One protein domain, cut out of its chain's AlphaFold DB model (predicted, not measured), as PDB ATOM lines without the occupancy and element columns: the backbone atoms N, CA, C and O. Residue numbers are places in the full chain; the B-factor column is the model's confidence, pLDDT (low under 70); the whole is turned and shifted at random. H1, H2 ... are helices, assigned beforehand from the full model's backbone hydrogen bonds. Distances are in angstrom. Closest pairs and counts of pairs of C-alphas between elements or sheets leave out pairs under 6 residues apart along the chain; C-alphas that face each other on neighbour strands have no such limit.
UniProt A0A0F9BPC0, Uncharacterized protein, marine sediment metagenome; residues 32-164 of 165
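Overview. This is residues 32 to 164 of the 165 residues of an uncharacterized protein of marine sediment metagenome (UniProt A0A0F9BPC0). Two long helices, H3 and H4, make a narrow V joined at the tight turn around residue 121; H2 folds back side by side with H3, and the short H1 packs on residues 107 to 117 of H3, near the closed end of the V. Residues 137 to 142 and 144 to 164 stick out as a free arm. The printed part has 133 residues with four named helices in the order H1, H2, H3, H4 and no named strand, and its class is all helix. The whole is loose, with a radius of gyration of the C-alphas of 20.2 A and spans of 66 by 32 by 17 A.

Along the chain. H1, residues 32 to 44, begins with C-alpha 32 at (-32.176, -11.021, -30.960) and is 18.3 A long from first to last C-alpha. H2, residues 54 to 77, is 34.9 A long. H3, residues 82 to 120, is 56.2 A long and ends with C-alpha 120 at (-38.747, -19.110, -20.433). H4, residues 122 to 163, is 61.1 A long and ends with C-alpha 163 at (8.745, -18.355, 17.725).

Arrangement. H3 is the hub, touching the three other helices. H1 touches it at a steep tilt of 41 degrees, opposite ways; their closest C-alphas, of Ala 40 and Ala 114, are 6.2 A apart. H2 and H3 form a helical hairpin at a shallow tilt of 20 degrees, closest at the C-alphas of Arg 71 and Leu 88, 6.9 A. H3 and H4 form another at 26 degrees, touching through residues 113 to 117 and 124 to 128 alone, closest at the C-alphas of Leu 117 and Gly 125, 5.0 A. H2 and H4 are apart. Every O i to N i+4 pair is within hydrogen-bond range in H1, H2 and H3, and 35 of 38 in H4.

Size, cuts and confidence. The C-alphas of Gln 34 and Gly 164, the two farthest apart, are 67.7 A apart. The printed part has no cut and no long link. Mean pLDDT of the printed part is 70.6; residues 113 to 161 are under 70, among others.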
ATOM      1  N   LEU A  32     -33.130 -10.728 -32.037       62.62
ATOM      2  CA  LEU A  32     -32.176 -11.021 -30.960       62.62
ATOM      3  C   LEU A  32     -32.217 -12.488 -30.504       62.62
ATOM      4  O   LEU A  32     -31.180 -13.090 -30.242       62.62
ATOM      5  N   ARG A  33     -33.412 -13.083 -30.405       60.12
ATOM      6  CA  ARG A  33     -33.558 -14.510 -30.083       60.12
ATOM      7  C   ARG A  33     -33.033 -15.396 -31.207       60.12
ATOM      8  O   ARG A  33     -32.421 -16.411 -30.907       60.12
ATOM      9  N   GLN A  34     -33.276 -15.041 -32.467       72.06
ATOM     10  CA  GLN A  34     -32.770 -15.788 -33.619       72.06
ATOM     11  C   GLN A  34     -31.245 -15.732 -33.698       72.06
ATOM     12  O   GLN A  34     -30.636 -16.779 -33.887       72.06
ATOM     13  N   ASP A  35     -30.642 -14.567 -33.456       69.06
ATOM     14  CA  ASP A  35     -29.188 -14.406 -33.402       69.06
ATOM     15  C   ASP A  35     -28.588 -15.260 -32.281       69.06
ATOM     16  O   ASP A  35     -27.693 -16.058 -32.536       69.06
ATOM     17  N   LEU A  36     -29.143 -15.195 -31.066       62.06
ATOM     18  CA  LEU A  36     -28.677 -16.007 -29.932       62.06
ATOM     19  C   LEU A  36     -28.859 -17.513 -30.161       62.06
ATOM     20  O   LEU A  36     -28.006 -18.308 -29.776       62.06
ATOM     21  N   ILE A  37     -29.968 -17.922 -30.782       67.94
ATOM     22  CA  ILE A  37     -30.204 -19.322 -31.151       67.94
ATOM     23  C   ILE A  37     -29.196 -19.763 -32.218       67.94
ATOM     24  O   ILE A  37     -28.624 -20.841 -32.087       67.94
ATOM     25  N   SER A  38     -28.949 -18.945 -33.243       73.69
ATOM     26  CA  SER A  38     -27.958 -19.232 -34.285       73.69
ATOM     27  C   SER A  38     -26.552 -19.335 -33.698       73.69
ATOM     28  O   SER A  38     -25.812 -20.250 -34.041       73.69
ATOM     29  N   ASP A  39     -26.213 -18.450 -32.766       65.50
ATOM     30  CA  ASP A  39     -24.948 -18.453 -32.033       65.50
ATOM     31  C   ASP A  39     -24.782 -19.720 -31.182       65.50
ATOM     32  O   ASP A  39     -23.714 -20.340 -31.171       65.50
ATOM     33  N   ALA A  40     -25.846 -20.146 -30.500       65.69
ATOM     34  CA  ALA A  40     -25.859 -21.378 -29.720       65.69
ATOM     35  C   ALA A  40     -25.756 -22.628 -30.609       65.69
ATOM     36  O   ALA A  40     -25.040 -23.572 -30.272       65.69
ATOM     37  N   PHE A  41     -26.428 -22.638 -31.765       71.75
ATOM     38  CA  PHE A  41     -26.317 -23.727 -32.735       71.75
ATOM     39  C   PHE A  41     -24.936 -23.782 -33.386       71.75
ATOM     40  O   PHE A  41     -24.393 -24.876 -33.497       71.75
ATOM     41  N   GLY A  42     -24.344 -22.639 -33.743       73.75
ATOM     42  CA  GLY A  42     -22.972 -22.570 -34.253       73.75
ATOM     43  C   GLY A  42     -21.951 -23.067 -33.230       73.75
ATOM     44  O   GLY A  42     -20.966 -23.713 -33.581       73.75
ATOM     45  N   PHE A  43     -22.200 -22.825 -31.940       69.19
ATOM     46  CA  PHE A  43     -21.397 -23.406 -30.869       69.19
ATOM     47  C   PHE A  43     -21.539 -24.937 -30.799       69.19
ATOM     48  O   PHE A  43     -20.537 -25.648 -30.789       69.19
ATOM     49  N   LEU A  44     -22.770 -25.459 -30.802       70.38
ATOM     50  CA  LEU A  44     -23.030 -26.903 -30.742       70.38
ATOM     51  C   LEU A  44     -22.560 -27.663 -31.990       70.38
ATOM     52  O   LEU A  44     -22.189 -28.831 -31.878       70.38
ATOM     53  N   SER A  45     -22.566 -27.027 -33.166       78.62
ATOM     54  CA  SER A  45     -22.050 -27.618 -34.407       78.62
ATOM     55  C   SER A  45     -20.521 -27.621 -34.478       78.62
ATOM     56  O   SER A  45     -19.961 -28.273 -35.356       78.62
ATOM     57  N   GLY A  46     -19.844 -26.929 -33.555       71.56
ATOM     58  CA  GLY A  46     -18.395 -26.746 -33.574       71.56
ATOM     59  C   GLY A  46     -17.908 -25.712 -34.595       71.56
ATOM     60  O   GLY A  46     -16.700 -25.562 -34.750       71.56
ATOM     61  N   ASP A  47     -18.812 -24.989 -35.265       77.38
ATOM     62  CA  ASP A  47     -18.456 -23.921 -36.212       77.38
ATOM     63  C   ASP A  47     -18.038 -22.623 -35.510       77.38
ATOM     64  O   ASP A  47     -17.348 -21.784 -36.094       77.38
ATOM     65  N   ARG A  48     -18.458 -22.421 -34.255       71.38
ATOM     66  CA  ARG A  48     -18.150 -21.206 -33.498       71.38
ATOM     67  C   ARG A  48     -16.812 -21.329 -32.781       71.38
ATOM     68  O   ARG A  48     -16.640 -22.143 -31.875       71.38
ATOM     69  N   ASP A  49     -15.898 -20.427 -33.117       74.06
ATOM     70  CA  ASP A  49     -14.653 -20.252 -32.380       74.06
ATOM     71  C   ASP A  49     -14.910 -19.555 -31.033       74.06
ATOM     72  O   ASP A  49     -15.025 -18.331 -30.933       74.06
ATOM     73  N   VAL A  50     -14.978 -20.355 -29.970       69.81
ATOM     74  CA  VAL A  50     -15.114 -19.895 -28.577       69.81
ATOM     75  C   VAL A  50     -13.931 -19.028 -28.135       69.81
ATOM     76  O   VAL A  50     -14.071 -18.223 -27.214       69.81
ATOM     77  N   THR A  51     -12.768 -19.169 -28.781       73.06
ATOM     78  CA  THR A  51     -11.555 -18.430 -28.413       73.06
ATOM     79  C   THR A  51     -11.577 -16.973 -28.876       73.06
ATOM     80  O   THR A  51     -10.859 -16.141 -28.318       73.06
ATOM     81  N   GLY A  52     -12.447 -16.643 -29.836       72.62
ATOM     82  CA  GLY A  52     -12.681 -15.279 -30.314       72.62
ATOM     83  C   GLY A  52     -13.644 -14.460 -29.450       72.62
ATOM     84  O   GLY A  52     -13.808 -13.263 -29.685       72.62
ATOM     85  N   LEU A  53     -14.290 -15.071 -28.450       73.38
ATOM     86  CA  LEU A  53     -15.273 -14.382 -27.616       73.38
ATOM     87  C   LEU A  53     -14.594 -13.408 -26.628       73.38
ATOM     88  O   LEU A  53     -13.582 -13.760 -26.011       73.38
ATOM     89  N   PRO A  54     -15.162 -12.208 -26.386       72.81
ATOM     90  CA  PRO A  54     -14.626 -11.260 -25.402       72.81
ATOM     91  C   PRO A  54     -14.504 -11.857 -23.992       72.81
ATOM     92  O   PRO A  54     -13.559 -11.571 -23.256       72.81
ATOM     93  N   GLU A  55     -15.445 -12.726 -23.631       73.19
ATOM     94  CA  GLU A  55     -15.490 -13.433 -22.349       73.19
ATOM     95  C   GLU A  55     -14.313 -14.405 -22.206       73.19
ATOM     96  O   GLU A  55     -13.678 -14.469 -21.148       73.19
ATOM     97  N   PHE A  56     -13.956 -15.094 -23.293       76.56
ATOM     98  CA  PHE A  56     -12.774 -15.944 -23.344       76.56
ATOM     99  C   PHE A  56     -11.494 -15.117 -23.210       76.56
ATOM    100  O   PHE A  56     -10.609 -15.487 -22.440       76.56
ATOM    101  N   ALA A  57     -11.401 -13.973 -23.896       74.31
ATOM    102  CA  ALA A  57     -10.240 -13.089 -23.800       74.31
ATOM    103  C   ALA A  57     -10.021 -12.572 -22.366       74.31
ATOM    104  O   ALA A  57      -8.899 -12.619 -21.855       74.31
ATOM    105  N   ALA A  58     -11.090 -12.143 -21.686       75.19
ATOM    106  CA  ALA A  58     -11.027 -11.694 -20.297       75.19
ATOM    107  C   ALA A  58     -10.621 -12.830 -19.338       75.19
ATOM    108  O   ALA A  58      -9.717 -12.657 -18.515       75.19
ATOM    109  N   ALA A  59     -11.240 -14.008 -19.474       73.62
ATOM    110  CA  ALA A  59     -10.924 -15.174 -18.652       73.62
ATOM    111  C   ALA A  59      -9.484 -15.666 -18.877       73.62
ATOM    112  O   ALA A  59      -8.763 -15.955 -17.918       73.62
ATOM    113  N   LYS A  60      -9.031 -15.702 -20.135       82.31
ATOM    114  CA  LYS A  60      -7.655 -16.044 -20.506       82.31
ATOM    115  C   LYS A  60      -6.662 -15.067 -19.885       82.31
ATOM    116  O   LYS A  60      -5.702 -15.522 -19.272       82.31
ATOM    117  N   GLY A  61      -6.906 -13.760 -19.985       82.50
ATOM    118  CA  GLY A  61      -6.020 -12.739 -19.421       82.50
ATOM    119  C   GLY A  61      -5.847 -12.869 -17.903       82.50
ATOM    120  O   GLY A  61      -4.721 -12.855 -17.405       82.50
ATOM    121  N   ALA A  62      -6.944 -13.071 -17.165       78.56
ATOM    122  CA  ALA A  62      -6.892 -13.289 -15.718       78.56
ATOM    123  C   ALA A  62      -6.099 -14.558 -15.355       78.56
ATOM    124  O   ALA A  62      -5.239 -14.532 -14.471       78.56
ATOM    125  N   ASN A  63      -6.341 -15.651 -16.080       82.62
ATOM    126  CA  ASN A  63      -5.664 -16.923 -15.860       82.62
ATOM    127  C   ASN A  63      -4.159 -16.830 -16.173       82.62
ATOM    128  O   ASN A  63      -3.318 -17.252 -15.381       82.62
ATOM    129  N   GLU A  64      -3.788 -16.204 -17.291       88.62
ATOM    130  CA  GLU A  64      -2.384 -15.995 -17.663       88.62
ATOM    131  C   GLU A  64      -1.642 -15.108 -16.657       88.62
ATOM    132  O   GLU A  64      -0.499 -15.410 -16.312       88.62
ATOM    133  N   ALA A  65      -2.295 -14.086 -16.094       87.75
ATOM    134  CA  ALA A  65      -1.712 -13.269 -15.029       87.75
ATOM    135  C   ALA A  65      -1.477 -14.058 -13.723       87.75
ATOM    136  O   ALA A  65      -0.506 -13.806 -12.999       87.75
ATOM    137  N   GLN A  66      -2.343 -15.019 -13.385       82.12
ATOM    138  CA  GLN A  66      -2.116 -15.916 -12.245       82.12
ATOM    139  C   GLN A  66      -0.942 -16.863 -12.492       82.12
ATOM    140  O   GLN A  66      -0.065 -16.987 -11.635       82.12
ATOM    141  N   PHE A  67      -0.886 -17.479 -13.675       92.06
ATOM    142  CA  PHE A  67       0.206 -18.375 -14.048       92.06
ATOM    143  C   PHE A  67       1.548 -17.655 -14.156       92.06
ATOM    144  O   PHE A  67       2.553 -18.202 -13.710       92.06
ATOM    145  N   GLY A  68       1.574 -16.416 -14.653       90.56
ATOM    146  CA  GLY A  68       2.777 -15.581 -14.666       90.56
ATOM    147  C   GLY A  68       3.350 -15.390 -13.260       90.56
ATOM    148  O   GLY A  68       4.510 -15.716 -13.012       90.56
ATOM    149  N   ARG A  69       2.507 -14.990 -12.301       91.25
ATOM    150  CA  ARG A  69       2.914 -14.843 -10.893       91.25
ATOM    151  C   ARG A  69       3.334 -16.169 -10.258       91.25
ATOM    152  O   ARG A  69       4.290 -16.212  -9.487       91.25
ATOM    153  N   ALA A  70       2.630 -17.264 -10.540       88.44
ATOM    154  CA  ALA A  70       2.993 -18.586 -10.029       88.44
ATOM    155  C   ALA A  70       4.348 -19.050 -10.582       88.44
ATOM    156  O   ALA A  70       5.179 -19.558  -9.830       88.44
ATOM    157  N   ARG A  71       4.599 -18.808 -11.872       94.38
ATOM    158  CA  ARG A  71       5.866 -19.106 -12.539       94.38
ATOM    159  C   ARG A  71       7.014 -18.324 -11.914       94.38
ATOM    160  O   ARG A  71       8.032 -18.927 -11.589       94.38
ATOM    161  N   GLU A  72       6.846 -17.021 -11.708       95.00
ATOM    162  CA  GLU A  72       7.852 -16.179 -11.047       95.00
ATOM    163  C   GLU A  72       8.158 -16.666  -9.628       95.00
ATOM    164  O   GLU A  72       9.324 -16.791  -9.258       95.00
ATOM    165  N   ASN A  73       7.133 -17.044  -8.859       91.94
ATOM    166  CA  ASN A  73       7.323 -17.619  -7.527       91.94
ATOM    167  C   ASN A  73       8.069 -18.961  -7.562       91.94
ATOM    168  O   ASN A  73       8.917 -19.201  -6.705       91.94
ATOM    169  N   ILE A  74       7.776 -19.841  -8.525       92.19
ATOM    170  CA  ILE A  74       8.494 -21.115  -8.684       92.19
ATOM    171  C   ILE A  74       9.962 -20.852  -9.022       92.19
ATOM    172  O   ILE A  74      10.834 -21.450  -8.398       92.19
ATOM    173  N   ILE A  75      10.237 -19.936  -9.952       95.19
ATOM    174  CA  ILE A  75      11.604 -19.562 -10.338       95.19
ATOM    175  C   ILE A  75      12.366 -18.968  -9.147       95.19
ATOM    176  O   ILE A  75      13.521 -19.320  -8.934       95.19
ATOM    177  N   GLY A  76      11.726 -18.103  -8.355       95.56
ATOM    178  CA  GLY A  76      12.361 -17.459  -7.204       95.56
ATOM    179  C   GLY A  76      12.637 -18.394  -6.022       95.56
ATOM    180  O   GLY A  76      13.571 -18.143  -5.266       95.56
ATOM    181  N   ASN A  77      11.854 -19.468  -5.859       93.06
ATOM    182  CA  ASN A  77      11.915 -20.336  -4.675       93.06
ATOM    183  C   ASN A  77      12.420 -21.763  -4.952       93.06
ATOM    184  O   ASN A  77      12.620 -22.526  -4.007       93.06
ATOM    185  N   THR A  78      12.616 -22.151  -6.216       93.00
ATOM    186  CA  THR A  78      13.047 -23.511  -6.577       93.00
ATOM    187  C   THR A  78      14.494 -23.501  -7.062       93.00
ATOM    188  O   THR A  78      14.804 -22.779  -8.011       93.00
ATOM    189  N   PRO A  79      15.385 -24.324  -6.481       92.88
ATOM    190  CA  PRO A  79      16.751 -24.457  -6.970       92.88
ATOM    191  C   PRO A  79      16.792 -24.842  -8.454       92.88
ATOM    192  O   PRO A  79      16.055 -25.724  -8.907       92.88
ATOM    193  N   THR A  80      17.681 -24.200  -9.211       93.38
ATOM    194  CA  THR A  80      17.916 -24.504 -10.628       93.38
ATOM    195  C   THR A  80      18.304 -25.968 -10.833       93.38
ATOM    196  O   THR A  80      19.106 -26.515 -10.079       93.38
ATOM    197  N   GLY A  81      17.764 -26.593 -11.883       93.44
ATOM    198  CA  GLY A  81      18.010 -27.995 -12.226       93.44
ATOM    199  C   GLY A  81      16.712 -28.768 -12.456       93.44
ATOM    200  O   GLY A  81      15.675 -28.183 -12.771       93.44
ATOM    201  N   GLY A  82      16.756 -30.092 -12.283       93.50
ATOM    202  CA  GLY A  82      15.609 -30.970 -12.552       93.50
ATOM    203  C   GLY A  82      14.357 -30.647 -11.725       93.50
ATOM    204  O   GLY A  82      13.246 -30.761 -12.238       93.50
ATOM    205  N   ALA A  83      14.528 -30.177 -10.484       89.12
ATOM    206  CA  ALA A  83      13.420 -29.770  -9.618       89.12
ATOM    207  C   ALA A  83      12.649 -28.565 -10.186       89.12
ATOM    208  O   ALA A  83      11.420 -28.598 -10.246       89.12
ATOM    209  N   LEU A  84      13.359 -27.542 -10.678       89.50
ATOM    210  CA  LEU A  84      12.749 -26.382 -11.331       89.50
ATOM    211  C   LEU A  84      12.022 -26.783 -12.619       89.50
ATOM    212  O   LEU A  84      10.877 -26.386 -12.825       89.50
ATOM    213  N   THR A  85      12.646 -27.608 -13.463       93.06
ATOM    214  CA  THR A  85      12.020 -28.085 -14.706       93.06
ATOM    215  C   THR A  85      10.741 -28.878 -14.428       93.06
ATOM    216  O   THR A  85       9.733 -28.664 -15.097       93.06
ATOM    217  N   SER A  86      10.745 -29.749 -13.414       93.81
ATOM    218  CA  SER A  86       9.557 -30.514 -13.018       93.81
ATOM    219  C   SER A  86       8.450 -29.612 -12.463       93.81
ATOM    220  O   SER A  86       7.295 -29.746 -12.865       93.81
ATOM    221  N   ALA A  87       8.792 -28.646 -11.604       85.75
ATOM    222  CA  ALA A  87       7.828 -27.697 -11.052       85.75
ATOM    223  C   ALA A  87       7.176 -26.830 -12.143       85.75
ATOM    224  O   ALA A  87       5.958 -26.649 -12.140       85.75
ATOM    225  N   LEU A  88       7.962 -26.348 -13.112       90.44
ATOM    226  CA  LEU A  88       7.449 -25.600 -14.261       90.44
ATOM    227  C   LEU A  88       6.605 -26.474 -15.199       90.44
ATOM    228  O   LEU A  88       5.574 -26.015 -15.681       90.44
ATOM    229  N   GLY A  89       6.991 -27.733 -15.422       89.81
ATOM    230  CA  GLY A  89       6.202 -28.678 -16.216       89.81
ATOM    231  C   GLY A  89       4.832 -28.968 -15.595       89.81
ATOM    232  O   GLY A  89       3.818 -28.939 -16.289       89.81
ATOM    233  N   ASN A  90       4.782 -29.162 -14.274       88.56
ATOM    234  CA  ASN A  90       3.524 -29.332 -13.544       88.56
ATOM    235  C   ASN A  90       2.647 -28.076 -13.625       88.56
ATOM    236  O   ASN A  90       1.436 -28.183 -13.816       88.56
ATOM    237  N   LEU A  91       3.256 -26.890 -13.517       88.50
ATOM    238  CA  LEU A  91       2.549 -25.618 -13.653       88.50
ATOM    239  C   LEU A  91       1.931 -25.458 -15.049       88.50
ATOM    240  O   LEU A  91       0.776 -25.051 -15.164       88.50
ATOM    241  N   GLU A  92       2.664 -25.809 -16.106       91.00
ATOM    242  CA  GLU A  92       2.152 -25.728 -17.477       91.00
ATOM    243  C   GLU A  92       1.031 -26.750 -17.727       91.00
ATOM    244  O   GLU A  92       0.029 -26.430 -18.365       91.00
ATOM    245  N   GLY A  93       1.134 -27.951 -17.147       88.06
ATOM    246  CA  GLY A  93       0.048 -28.934 -17.164       88.06
ATOM    247  C   GLY A  93      -1.229 -28.414 -16.491       88.06
ATOM    248  O   GLY A  93      -2.323 -28.558 -17.038       88.06
ATOM    249  N   GLN A  94      -1.096 -27.741 -15.343       84.94
ATOM    250  CA  GLN A  94      -2.220 -27.078 -14.671       84.94
ATOM    251  C   GLN A  94      -2.801 -25.940 -15.516       84.94
ATOM    252  O   GLN A  94      -4.020 -25.796 -15.593       84.94
ATOM    253  N   ARG A  95      -1.954 -25.161 -16.201       87.69
ATOM    254  CA  ARG A  95      -2.395 -24.104 -17.122       87.69
ATOM    255  C   ARG A  95      -3.230 -24.653 -18.263       87.69
ATOM    256  O   ARG A  95      -4.329 -24.146 -18.496       87.69
ATOM    257  N   ALA A  96      -2.744 -25.697 -18.926       83.38
ATOM    258  CA  ALA A  96      -3.462 -26.354 -20.008       83.38
ATOM    259  C   ALA A  96      -4.801 -26.935 -19.520       83.38
ATOM    260  O   ALA A  96      -5.840 -26.680 -20.127       83.38
ATOM    261  N   SER A  97      -4.803 -27.640 -18.383       81.19
ATOM    262  CA  SER A  97      -6.026 -28.204 -17.798       81.19
ATOM    263  C   SER A  97      -7.057 -27.122 -17.458       81.19
ATOM    264  O   SER A  97      -8.227 -27.256 -17.820       81.19
ATOM    265  N   ASN A  98      -6.621 -26.010 -16.858       80.81
ATOM    266  CA  ASN A  98      -7.500 -24.887 -16.536       80.81
ATOM    267  C   ASN A  98      -8.067 -24.218 -17.795       80.81
ATOM    268  O   ASN A  98      -9.240 -23.865 -17.815       80.81
ATOM    269  N   GLN A  99      -7.274 -24.055 -18.859       81.12
ATOM    270  CA  GLN A  99      -7.769 -23.489 -20.122       81.12
ATOM    271  C   GLN A  99      -8.836 -24.375 -20.782       81.12
ATOM    272  O   GLN A  99      -9.851 -23.859 -21.259       81.12
ATOM    273  N   VAL A 100      -8.651 -25.698 -20.764       81.00
ATOM    274  CA  VAL A 100      -9.656 -26.648 -21.267       81.00
ATOM    275  C   VAL A 100     -10.935 -26.577 -20.430       81.00
ATOM    276  O   VAL A 100     -12.021 -26.443 -20.990       81.00
ATOM    277  N   ALA A 101     -10.815 -26.582 -19.098       75.75
ATOM    278  CA  ALA A 101     -11.962 -26.463 -18.200       75.75
ATOM    279  C   ALA A 101     -12.725 -25.142 -18.406       75.75
ATOM    280  O   ALA A 101     -13.945 -25.158 -18.519       75.75
ATOM    281  N   PHE A 102     -12.024 -24.010 -18.557       75.00
ATOM    282  CA  PHE A 102     -12.670 -22.719 -18.812       75.00
ATOM    283  C   PHE A 102     -13.432 -22.675 -20.127       75.00
ATOM    284  O   PHE A 102     -14.511 -22.092 -20.188       75.00
ATOM    285  N   THR A 103     -12.890 -23.303 -21.165       72.94
ATOM    286  CA  THR A 103     -13.594 -23.411 -22.445       72.94
ATOM    287  C   THR A 103     -14.889 -24.210 -22.269       72.94
ATOM    288  O   THR A 103     -15.932 -23.798 -22.772       72.94
ATOM    289  N   GLY A 104     -14.851 -25.292 -21.481       73.44
ATOM    290  CA  GLY A 104     -16.032 -26.077 -21.108       73.44
ATOM    291  C   GLY A 104     -17.055 -25.312 -20.255       73.44
ATOM    292  O   GLY A 104     -18.255 -25.454 -20.472       73.44
ATOM    293  N   ASP A 105     -16.608 -24.461 -19.329       77.06
ATOM    294  CA  ASP A 105     -17.501 -23.627 -18.514       77.06
ATOM    295  C   ASP A 105     -18.216 -22.560 -19.356       77.06
ATOM    296  O   ASP A 105     -19.420 -22.357 -19.209       77.06
ATOM    297  N   ILE A 106     -17.483 -21.872 -20.241       73.56
ATOM    298  CA  ILE A 106     -18.046 -20.852 -21.144       73.56
ATOM    299  C   ILE A 106     -19.073 -21.505 -22.072       73.56
ATOM    300  O   ILE A 106     -20.201 -21.028 -22.181       73.56
ATOM    301  N   ALA A 107     -18.711 -22.651 -22.648       69.19
ATOM    302  CA  ALA A 107     -19.601 -23.495 -23.430       69.19
ATOM    303  C   ALA A 107     -20.888 -23.864 -22.675       69.19
ATOM    304  O   ALA A 107     -21.995 -23.675 -23.178       69.19
ATOM    305  N   GLY A 108     -20.754 -24.372 -21.447       72.75
ATOM    306  CA  GLY A 108     -21.889 -24.767 -20.616       72.75
ATOM    307  C   GLY A 108     -22.791 -23.589 -20.247       72.75
ATOM    308  O   GLY A 108     -24.015 -23.720 -20.262       72.75
ATOM    309  N   ASN A 109     -22.210 -22.423 -19.958       73.38
ATOM    310  CA  ASN A 109     -22.966 -21.208 -19.667       73.38
ATOM    311  C   ASN A 109     -23.742 -20.709 -20.888       73.38
ATOM    312  O   ASN A 109     -24.903 -20.330 -20.741       73.38
ATOM    313  N   GLU A 110     -23.149 -20.766 -22.080       67.44
ATOM    314  CA  GLU A 110     -23.816 -20.360 -23.318       67.44
ATOM    315  C   GLU A 110     -24.981 -21.301 -23.658       67.44
ATOM    316  O   GLU A 110     -26.087 -20.846 -23.948       67.44
ATOM    317  N   VAL A 111     -24.789 -22.617 -23.507       69.88
ATOM    318  CA  VAL A 111     -25.868 -23.607 -23.665       69.88
ATOM    319  C   VAL A 111     -26.980 -23.380 -22.638       69.88
ATOM    320  O   VAL A 111     -28.157 -23.381 -22.998       69.88
ATOM    321  N   ASN A 112     -26.640 -23.130 -21.371       70.06
ATOM    322  CA  ASN A 112     -27.630 -22.826 -20.334       70.06
ATOM    323  C   ASN A 112     -28.388 -21.525 -20.624       70.06
ATOM    324  O   ASN A 112     -29.596 -21.455 -20.397       70.06
ATOM    325  N   ARG A 113     -27.709 -20.505 -21.152       66.44
ATOM    326  CA  ARG A 113     -28.315 -19.232 -21.550       66.44
ATOM    327  C   ARG A 113     -29.269 -19.418 -22.724       66.44
ATOM    328  O   ARG A 113     -30.396 -18.929 -22.667       66.44
ATOM    329  N   ALA A 114     -28.852 -20.171 -23.738       62.91
ATOM    330  CA  ALA A 114     -29.685 -20.531 -24.878       62.91
ATOM    331  C   ALA A 114     -30.925 -21.324 -24.439       62.91
ATOM    332  O   ALA A 114     -32.040 -20.998 -24.844       62.91
ATOM    333  N   LEU A 115     -30.751 -22.305 -23.545       65.31
ATOM    334  CA  LEU A 115     -31.843 -23.109 -22.998       65.31
ATOM    335  C   LEU A 115     -32.823 -22.257 -22.180       65.31
ATOM    336  O   LEU A 115     -34.028 -22.334 -22.401       65.31
ATOM    337  N   GLN A 116     -32.335 -21.392 -21.284       63.22
ATOM    338  CA  GLN A 116     -33.198 -20.500 -20.499       63.22
ATOM    339  C   GLN A 116     -33.993 -19.537 -21.386       63.22
ATOM    340  O   GLN A 116     -35.183 -19.321 -21.147       63.22
ATOM    341  N   LEU A 117     -33.367 -18.994 -22.432       60.50
ATOM    342  CA  LEU A 117     -34.027 -18.105 -23.385       60.50
ATOM    343  C   LEU A 117     -35.087 -18.844 -24.218       60.50
ATOM    344  O   LEU A 117     -36.167 -18.302 -24.462       60.50
ATOM    345  N   ALA A 118     -34.788 -20.082 -24.626       60.16
ATOM    346  CA  ALA A 118     -35.690 -20.934 -25.394       60.16
ATOM    347  C   ALA A 118     -36.893 -21.416 -24.566       60.16
ATOM    348  O   ALA A 118     -38.002 -21.489 -25.092       60.16
ATOM    349  N   THR A 119     -36.699 -21.723 -23.279       60.00
ATOM    350  CA  THR A 119     -37.749 -22.280 -22.409       60.00
ATOM    351  C   THR A 119     -38.612 -21.214 -21.726       60.00
ATOM    352  O   THR A 119     -39.818 -21.412 -21.605       60.00
ATOM    353  N   PHE A 120     -38.041 -20.084 -21.289       53.91
ATOM    354  CA  PHE A 120     -38.747 -19.110 -20.433       53.91
ATOM    355  C   PHE A 120     -38.935 -17.720 -21.060       53.91
ATOM    356  O   PHE A 120     -39.577 -16.852 -20.464       53.91
ATOM    357  N   GLY A 121     -38.428 -17.497 -22.276       54.00
ATOM    358  CA  GLY A 121     -38.516 -16.211 -22.968       54.00
ATOM    359  C   GLY A 121     -37.514 -15.159 -22.464       54.00
ATOM    360  O   GLY A 121     -36.777 -15.358 -21.498       54.00
ATOM    361  N   ALA A 122     -37.477 -14.009 -23.150       48.59
ATOM    362  CA  ALA A 122     -36.439 -12.982 -22.995       48.59
ATOM    363  C   ALA A 122     -36.293 -12.423 -21.562       48.59
ATOM    364  O   ALA A 122     -35.189 -12.067 -21.166       48.59
ATOM    365  N   ALA A 123     -37.368 -12.395 -20.766       46.06
ATOM    366  CA  ALA A 123     -37.350 -11.857 -19.402       46.06
ATOM    367  C   ALA A 123     -36.450 -12.653 -18.431       46.06
ATOM    368  O   ALA A 123     -35.874 -12.063 -17.518       46.06
ATOM    369  N   ALA A 124     -36.286 -13.965 -18.641       46.66
ATOM    370  CA  ALA A 124     -35.411 -14.813 -17.826       46.66
ATOM    371  C   ALA A 124     -33.953 -14.813 -18.328       46.66
ATOM    372  O   ALA A 124     -33.019 -14.835 -17.529       46.66
ATOM    373  N   GLY A 125     -33.734 -14.698 -19.644       45.66
ATOM    374  CA  GLY A 125     -32.383 -14.635 -20.221       45.66
ATOM    375  C   GLY A 125     -31.566 -13.425 -19.752       45.66
ATOM    376  O   GLY A 125     -30.346 -13.515 -19.613       45.66
ATOM    377  N   THR A 126     -32.229 -12.312 -19.426       45.25
ATOM    378  CA  THR A 126     -31.584 -11.121 -18.848       45.25
ATOM    379  C   THR A 126     -31.178 -11.317 -17.381       45.25
ATOM    380  O   THR A 126     -30.218 -10.696 -16.935       45.25
ATOM    381  N   GLN A 127     -31.833 -12.211 -16.626       45.50
ATOM    382  CA  GLN A 127     -31.358 -12.607 -15.289       45.50
ATOM    383  C   GLN A 127     -30.080 -13.458 -15.367       45.50
ATOM    384  O   GLN A 127     -29.207 -13.317 -14.511       45.50
ATOM    385  N   GLY A 128     -29.911 -14.265 -16.422       47.25
ATOM    386  CA  GLY A 128     -28.674 -15.018 -16.683       47.25
ATOM    387  C   GLY A 128     -27.449 -14.134 -16.971       47.25
ATOM    388  O   GLY A 128     -26.327 -14.489 -16.629       47.25
ATOM    389  N   LEU A 129     -27.640 -12.924 -17.503       47.12
ATOM    390  CA  LEU A 129     -26.557 -11.931 -17.605       47.12
ATOM    391  C   LEU A 129     -26.042 -11.480 -16.223       47.12
ATOM    392  O   LEU A 129     -24.856 -11.195 -16.067       47.12
ATOM    393  N   GLY A 130     -26.908 -11.467 -15.204       45.66
ATOM    394  CA  GLY A 130     -26.521 -11.194 -13.818       45.66
ATOM    395  C   GLY A 130     -25.723 -12.331 -13.170       45.66
ATOM    396  O   GLY A 130     -24.881 -12.070 -12.309       45.66
ATOM    397  N   SER A 131     -25.920 -13.584 -13.598       46.38
ATOM    398  CA  SER A 131     -25.181 -14.729 -13.052       46.38
ATOM    399  C   SER A 131     -23.751 -14.826 -13.590       46.38
ATOM    400  O   SER A 131     -22.874 -15.258 -12.849       46.38
ATOM    401  N   ALA A 132     -23.459 -14.343 -14.801       42.44
ATOM    402  CA  ALA A 132     -22.081 -14.218 -15.289       42.44
ATOM    403  C   ALA A 132     -21.253 -13.246 -14.419       42.44
ATOM    404  O   ALA A 132     -20.135 -13.562 -14.008       42.44
ATOM    405  N   GLY A 133     -21.849 -12.110 -14.031       39.94
ATOM    406  CA  GLY A 133     -21.272 -11.193 -13.040       39.94
ATOM    407  C   GLY A 133     -21.148 -11.822 -11.646       39.94
ATOM    408  O   GLY A 133     -20.170 -11.572 -10.944       39.94
ATOM    409  N   PHE A 134     -22.082 -12.697 -11.263       45.41
ATOM    410  CA  PHE A 134     -22.012 -13.462 -10.015       45.41
ATOM    411  C   PHE A 134     -20.887 -14.508 -10.029       45.41
ATOM    412  O   PHE A 134     -20.172 -14.621  -9.043       45.41
ATOM    413  N   VAL A 135     -20.658 -15.221 -11.137       52.72
ATOM    414  CA  VAL A 135     -19.534 -16.163 -11.296       52.72
ATOM    415  C   VAL A 135     -18.200 -15.416 -11.280       52.72
ATOM    416  O   VAL A 135     -17.250 -15.870 -10.642       52.72
ATOM    417  N   GLN A 136     -18.123 -14.239 -11.905       47.53
ATOM    418  CA  GLN A 136     -16.941 -13.379 -11.832       47.53
ATOM    419  C   GLN A 136     -16.704 -12.843 -10.408       47.53
ATOM    420  O   GLN A 136     -15.571 -12.874  -9.930       47.53
ATOM    421  N   ALA A 137     -17.753 -12.425  -9.693       49.47
ATOM    422  CA  ALA A 137     -17.668 -11.988  -8.297       49.47
ATOM    423  C   ALA A 137     -17.330 -13.142  -7.336       49.47
ATOM    424  O   ALA A 137     -16.545 -12.969  -6.407       49.47
ATOM    425  N   GLN A 138     -17.861 -14.340  -7.580       50.06
ATOM    426  CA  GLN A 138     -17.569 -15.547  -6.813       50.06
ATOM    427  C   GLN A 138     -16.133 -16.024  -7.058       50.06
ATOM    428  O   GLN A 138     -15.471 -16.447  -6.113       50.06
ATOM    429  N   ARG A 139     -15.607 -15.887  -8.285       53.94
ATOM    430  CA  ARG A 139     -14.191 -16.149  -8.598       53.94
ATOM    431  C   ARG A 139     -13.262 -15.099  -7.998       53.94
ATOM    432  O   ARG A 139     -12.286 -15.482  -7.368       53.94
ATOM    433  N   ALA A 140     -13.598 -13.812  -8.073       47.78
ATOM    434  CA  ALA A 140     -12.851 -12.761  -7.379       47.78
ATOM    435  C   ALA A 140     -12.847 -12.978  -5.849       47.78
ATOM    436  O   ALA A 140     -11.820 -12.804  -5.192       47.78
ATOM    437  N   GLY A 141     -13.969 -13.433  -5.282       47.84
ATOM    438  CA  GLY A 141     -14.071 -13.838  -3.878       47.84
ATOM    439  C   GLY A 141     -13.251 -15.090  -3.546       47.84
ATOM    440  O   GLY A 141     -12.593 -15.131  -2.508       47.84
ATOM    441  N   ALA A 142     -13.225 -16.087  -4.434       52.25
ATOM    442  CA  ALA A 142     -12.414 -17.295  -4.280       52.25
ATOM    443  C   ALA A 142     -10.906 -17.009  -4.397       52.25
ATOM    444  O   ALA A 142     -10.119 -17.564  -3.633       52.25
ATOM    445  N   GLU A 143     -10.495 -16.105  -5.287       53.97
ATOM    446  CA  GLU A 143      -9.119 -15.604  -5.383       53.97
ATOM    447  C   GLU A 143      -8.715 -14.824  -4.128       53.97
ATOM    448  O   GLU A 143      -7.611 -15.004  -3.607       53.97
ATOM    449  N   GLY A 144      -9.621 -13.998  -3.594       51.91
ATOM    450  CA  GLY A 144      -9.442 -13.328  -2.307       51.91
ATOM    451  C   GLY A 144      -9.265 -14.322  -1.157       51.91
ATOM    452  O   GLY A 144      -8.339 -14.180  -0.359       51.91
ATOM    453  N   ALA A 145     -10.085 -15.375  -1.112       54.84
ATOM    454  CA  ALA A 145     -10.000 -16.428  -0.104       54.84
ATOM    455  C   ALA A 145      -8.721 -17.274  -0.236       54.84
ATOM    456  O   ALA A 145      -8.097 -17.593   0.773       54.84
ATOM    457  N   GLN A 146      -8.272 -17.593  -1.457       58.56
ATOM    458  CA  GLN A 146      -7.009 -18.307  -1.682       58.56
ATOM    459  C   GLN A 146      -5.786 -17.454  -1.332       58.56
ATOM    460  O   GLN A 146      -4.838 -17.966  -0.737       58.56
ATOM    461  N   ASN A 147      -5.801 -16.158  -1.647       60.59
ATOM    462  CA  ASN A 147      -4.734 -15.239  -1.248       60.59
ATOM    463  C   ASN A 147      -4.710 -15.026   0.272       60.59
ATOM    464  O   ASN A 147      -3.630 -15.007   0.863       60.59
ATOM    465  N   ALA A 148      -5.875 -14.949   0.920       55.41
ATOM    466  CA  ALA A 148      -5.977 -14.896   2.376       55.41
ATOM    467  C   ALA A 148      -5.467 -16.190   3.032       55.41
ATOM    468  O   ALA A 148      -4.693 -16.124   3.984       55.41
ATOM    469  N   ALA A 149      -5.811 -17.358   2.481       55.03
ATOM    470  CA  ALA A 149      -5.311 -18.651   2.949       55.03
ATOM    471  C   ALA A 149      -3.790 -18.784   2.760       55.03
ATOM    472  O   ALA A 149      -3.095 -19.252   3.661       55.03
ATOM    473  N   LYS A 150      -3.243 -18.304   1.634       60.19
ATOM    474  CA  LYS A 150      -1.789 -18.221   1.419       60.19
ATOM    475  C   LYS A 150      -1.121 -17.294   2.423       60.19
ATOM    476  O   LYS A 150      -0.103 -17.673   2.988       60.19
ATOM    477  N   SER A 151      -1.689 -16.116   2.676       58.75
ATOM    478  CA  SER A 151      -1.157 -15.169   3.661       58.75
ATOM    479  C   SER A 151      -1.208 -15.726   5.084       58.75
ATOM    480  O   SER A 151      -0.285 -15.494   5.861       58.75
ATOM    481  N   GLN A 152      -2.252 -16.482   5.433       64.12
ATOM    482  CA  GLN A 152      -2.339 -17.173   6.720       64.12
ATOM    483  C   GLN A 152      -1.323 -18.313   6.824       64.12
ATOM    484  O   GLN A 152      -0.653 -18.427   7.848       64.12
ATOM    485  N   GLY A 153      -1.147 -19.106   5.764       64.00
ATOM    486  CA  GLY A 153      -0.143 -20.171   5.721       64.00
ATOM    487  C   GLY A 153       1.289 -19.637   5.814       64.00
ATOM    488  O   GLY A 153       2.099 -20.166   6.570       64.00
ATOM    489  N   LEU A 154       1.589 -18.535   5.119       65.94
ATOM    490  CA  LEU A 154       2.880 -17.844   5.214       65.94
ATOM    491  C   LEU A 154       3.089 -17.217   6.595       65.94
ATOM    492  O   LEU A 154       4.185 -17.313   7.137       65.94
ATOM    493  N   GLY A 155       2.046 -16.633   7.189       63.38
ATOM    494  CA  GLY A 155       2.092 -16.085   8.545       63.38
ATOM    495  C   GLY A 155       2.342 -17.152   9.614       63.38
ATOM    496  O   GLY A 155       3.120 -16.922  10.536       63.38
ATOM    497  N   GLN A 156       1.756 -18.343   9.468       69.00
ATOM    498  CA  GLN A 156       2.024 -19.481  10.353       69.00
ATOM    499  C   GLN A 156       3.427 -20.060  10.147       69.00
ATOM    500  O   GLN A 156       4.101 -20.372  11.127       69.00
ATOM    501  N   ALA A 157       3.900 -20.151   8.901       57.44
ATOM    502  CA  ALA A 157       5.251 -20.619   8.604       57.44
ATOM    503  C   ALA A 157       6.324 -19.652   9.135       57.44
ATOM    504  O   ALA A 157       7.286 -20.095   9.762       57.44
ATOM    505  N   LEU A 158       6.143 -18.335   8.960       68.00
ATOM    506  CA  LEU A 158       7.041 -17.327   9.535       68.00
ATOM    507  C   LEU A 158       6.952 -17.291  11.064       68.00
ATOM    508  O   LEU A 158       7.978 -17.201  11.734       68.00
ATOM    509  N   GLY A 159       5.740 -17.385  11.617       67.69
ATOM    510  CA  GLY A 159       5.506 -17.407  13.060       67.69
ATOM    511  C   GLY A 159       6.154 -18.611  13.745       67.69
ATOM    512  O   GLY A 159       6.758 -18.455  14.802       67.69
ATOM    513  N   GLY A 160       6.120 -19.789  13.117       67.94
ATOM    514  CA  GLY A 160       6.814 -20.982  13.608       67.94
ATOM    515  C   GLY A 160       8.341 -20.869  13.553       67.94
ATOM    516  O   GLY A 160       9.027 -21.386  14.430       67.94
ATOM    517  N   LEU A 161       8.883 -20.149  12.565       65.25
ATOM    518  CA  LEU A 161      10.328 -19.961  12.399       65.25
ATOM    519  C   LEU A 161      10.907 -18.884  13.331       65.25
ATOM    520  O   LEU A 161      12.067 -18.979  13.729       65.25
ATOM    521  N   LEU A 162      10.107 -17.874  13.691       71.38
ATOM    522  CA  LEU A 162      10.490 -16.816  14.634       71.38
ATOM    523  C   LEU A 162      10.169 -17.149  16.098       71.38
ATOM    524  O   LEU A 162      10.876 -16.670  16.978       71.38
ATOM    525  N   GLY A 163       9.140 -17.957  16.367       58.97
ATOM    526  CA  GLY A 163       8.745 -18.355  17.725       58.97
ATOM    527  C   GLY A 163       9.434 -19.612  18.263       58.97
ATOM    528  O   GLY A 163       9.222 -19.966  19.418       58.97
ATOM    529  N   GLY A 164      10.228 -20.307  17.442       58.41
ATOM    530  CA  GLY A 164      10.902 -21.564  17.791       58.41
ATOM    531  C   GLY A 164      12.340 -21.427  18.306       58.41
ATOM    532  O   GLY A 164      13.096 -22.392  18.200       58.41
TER     533      GLY A 164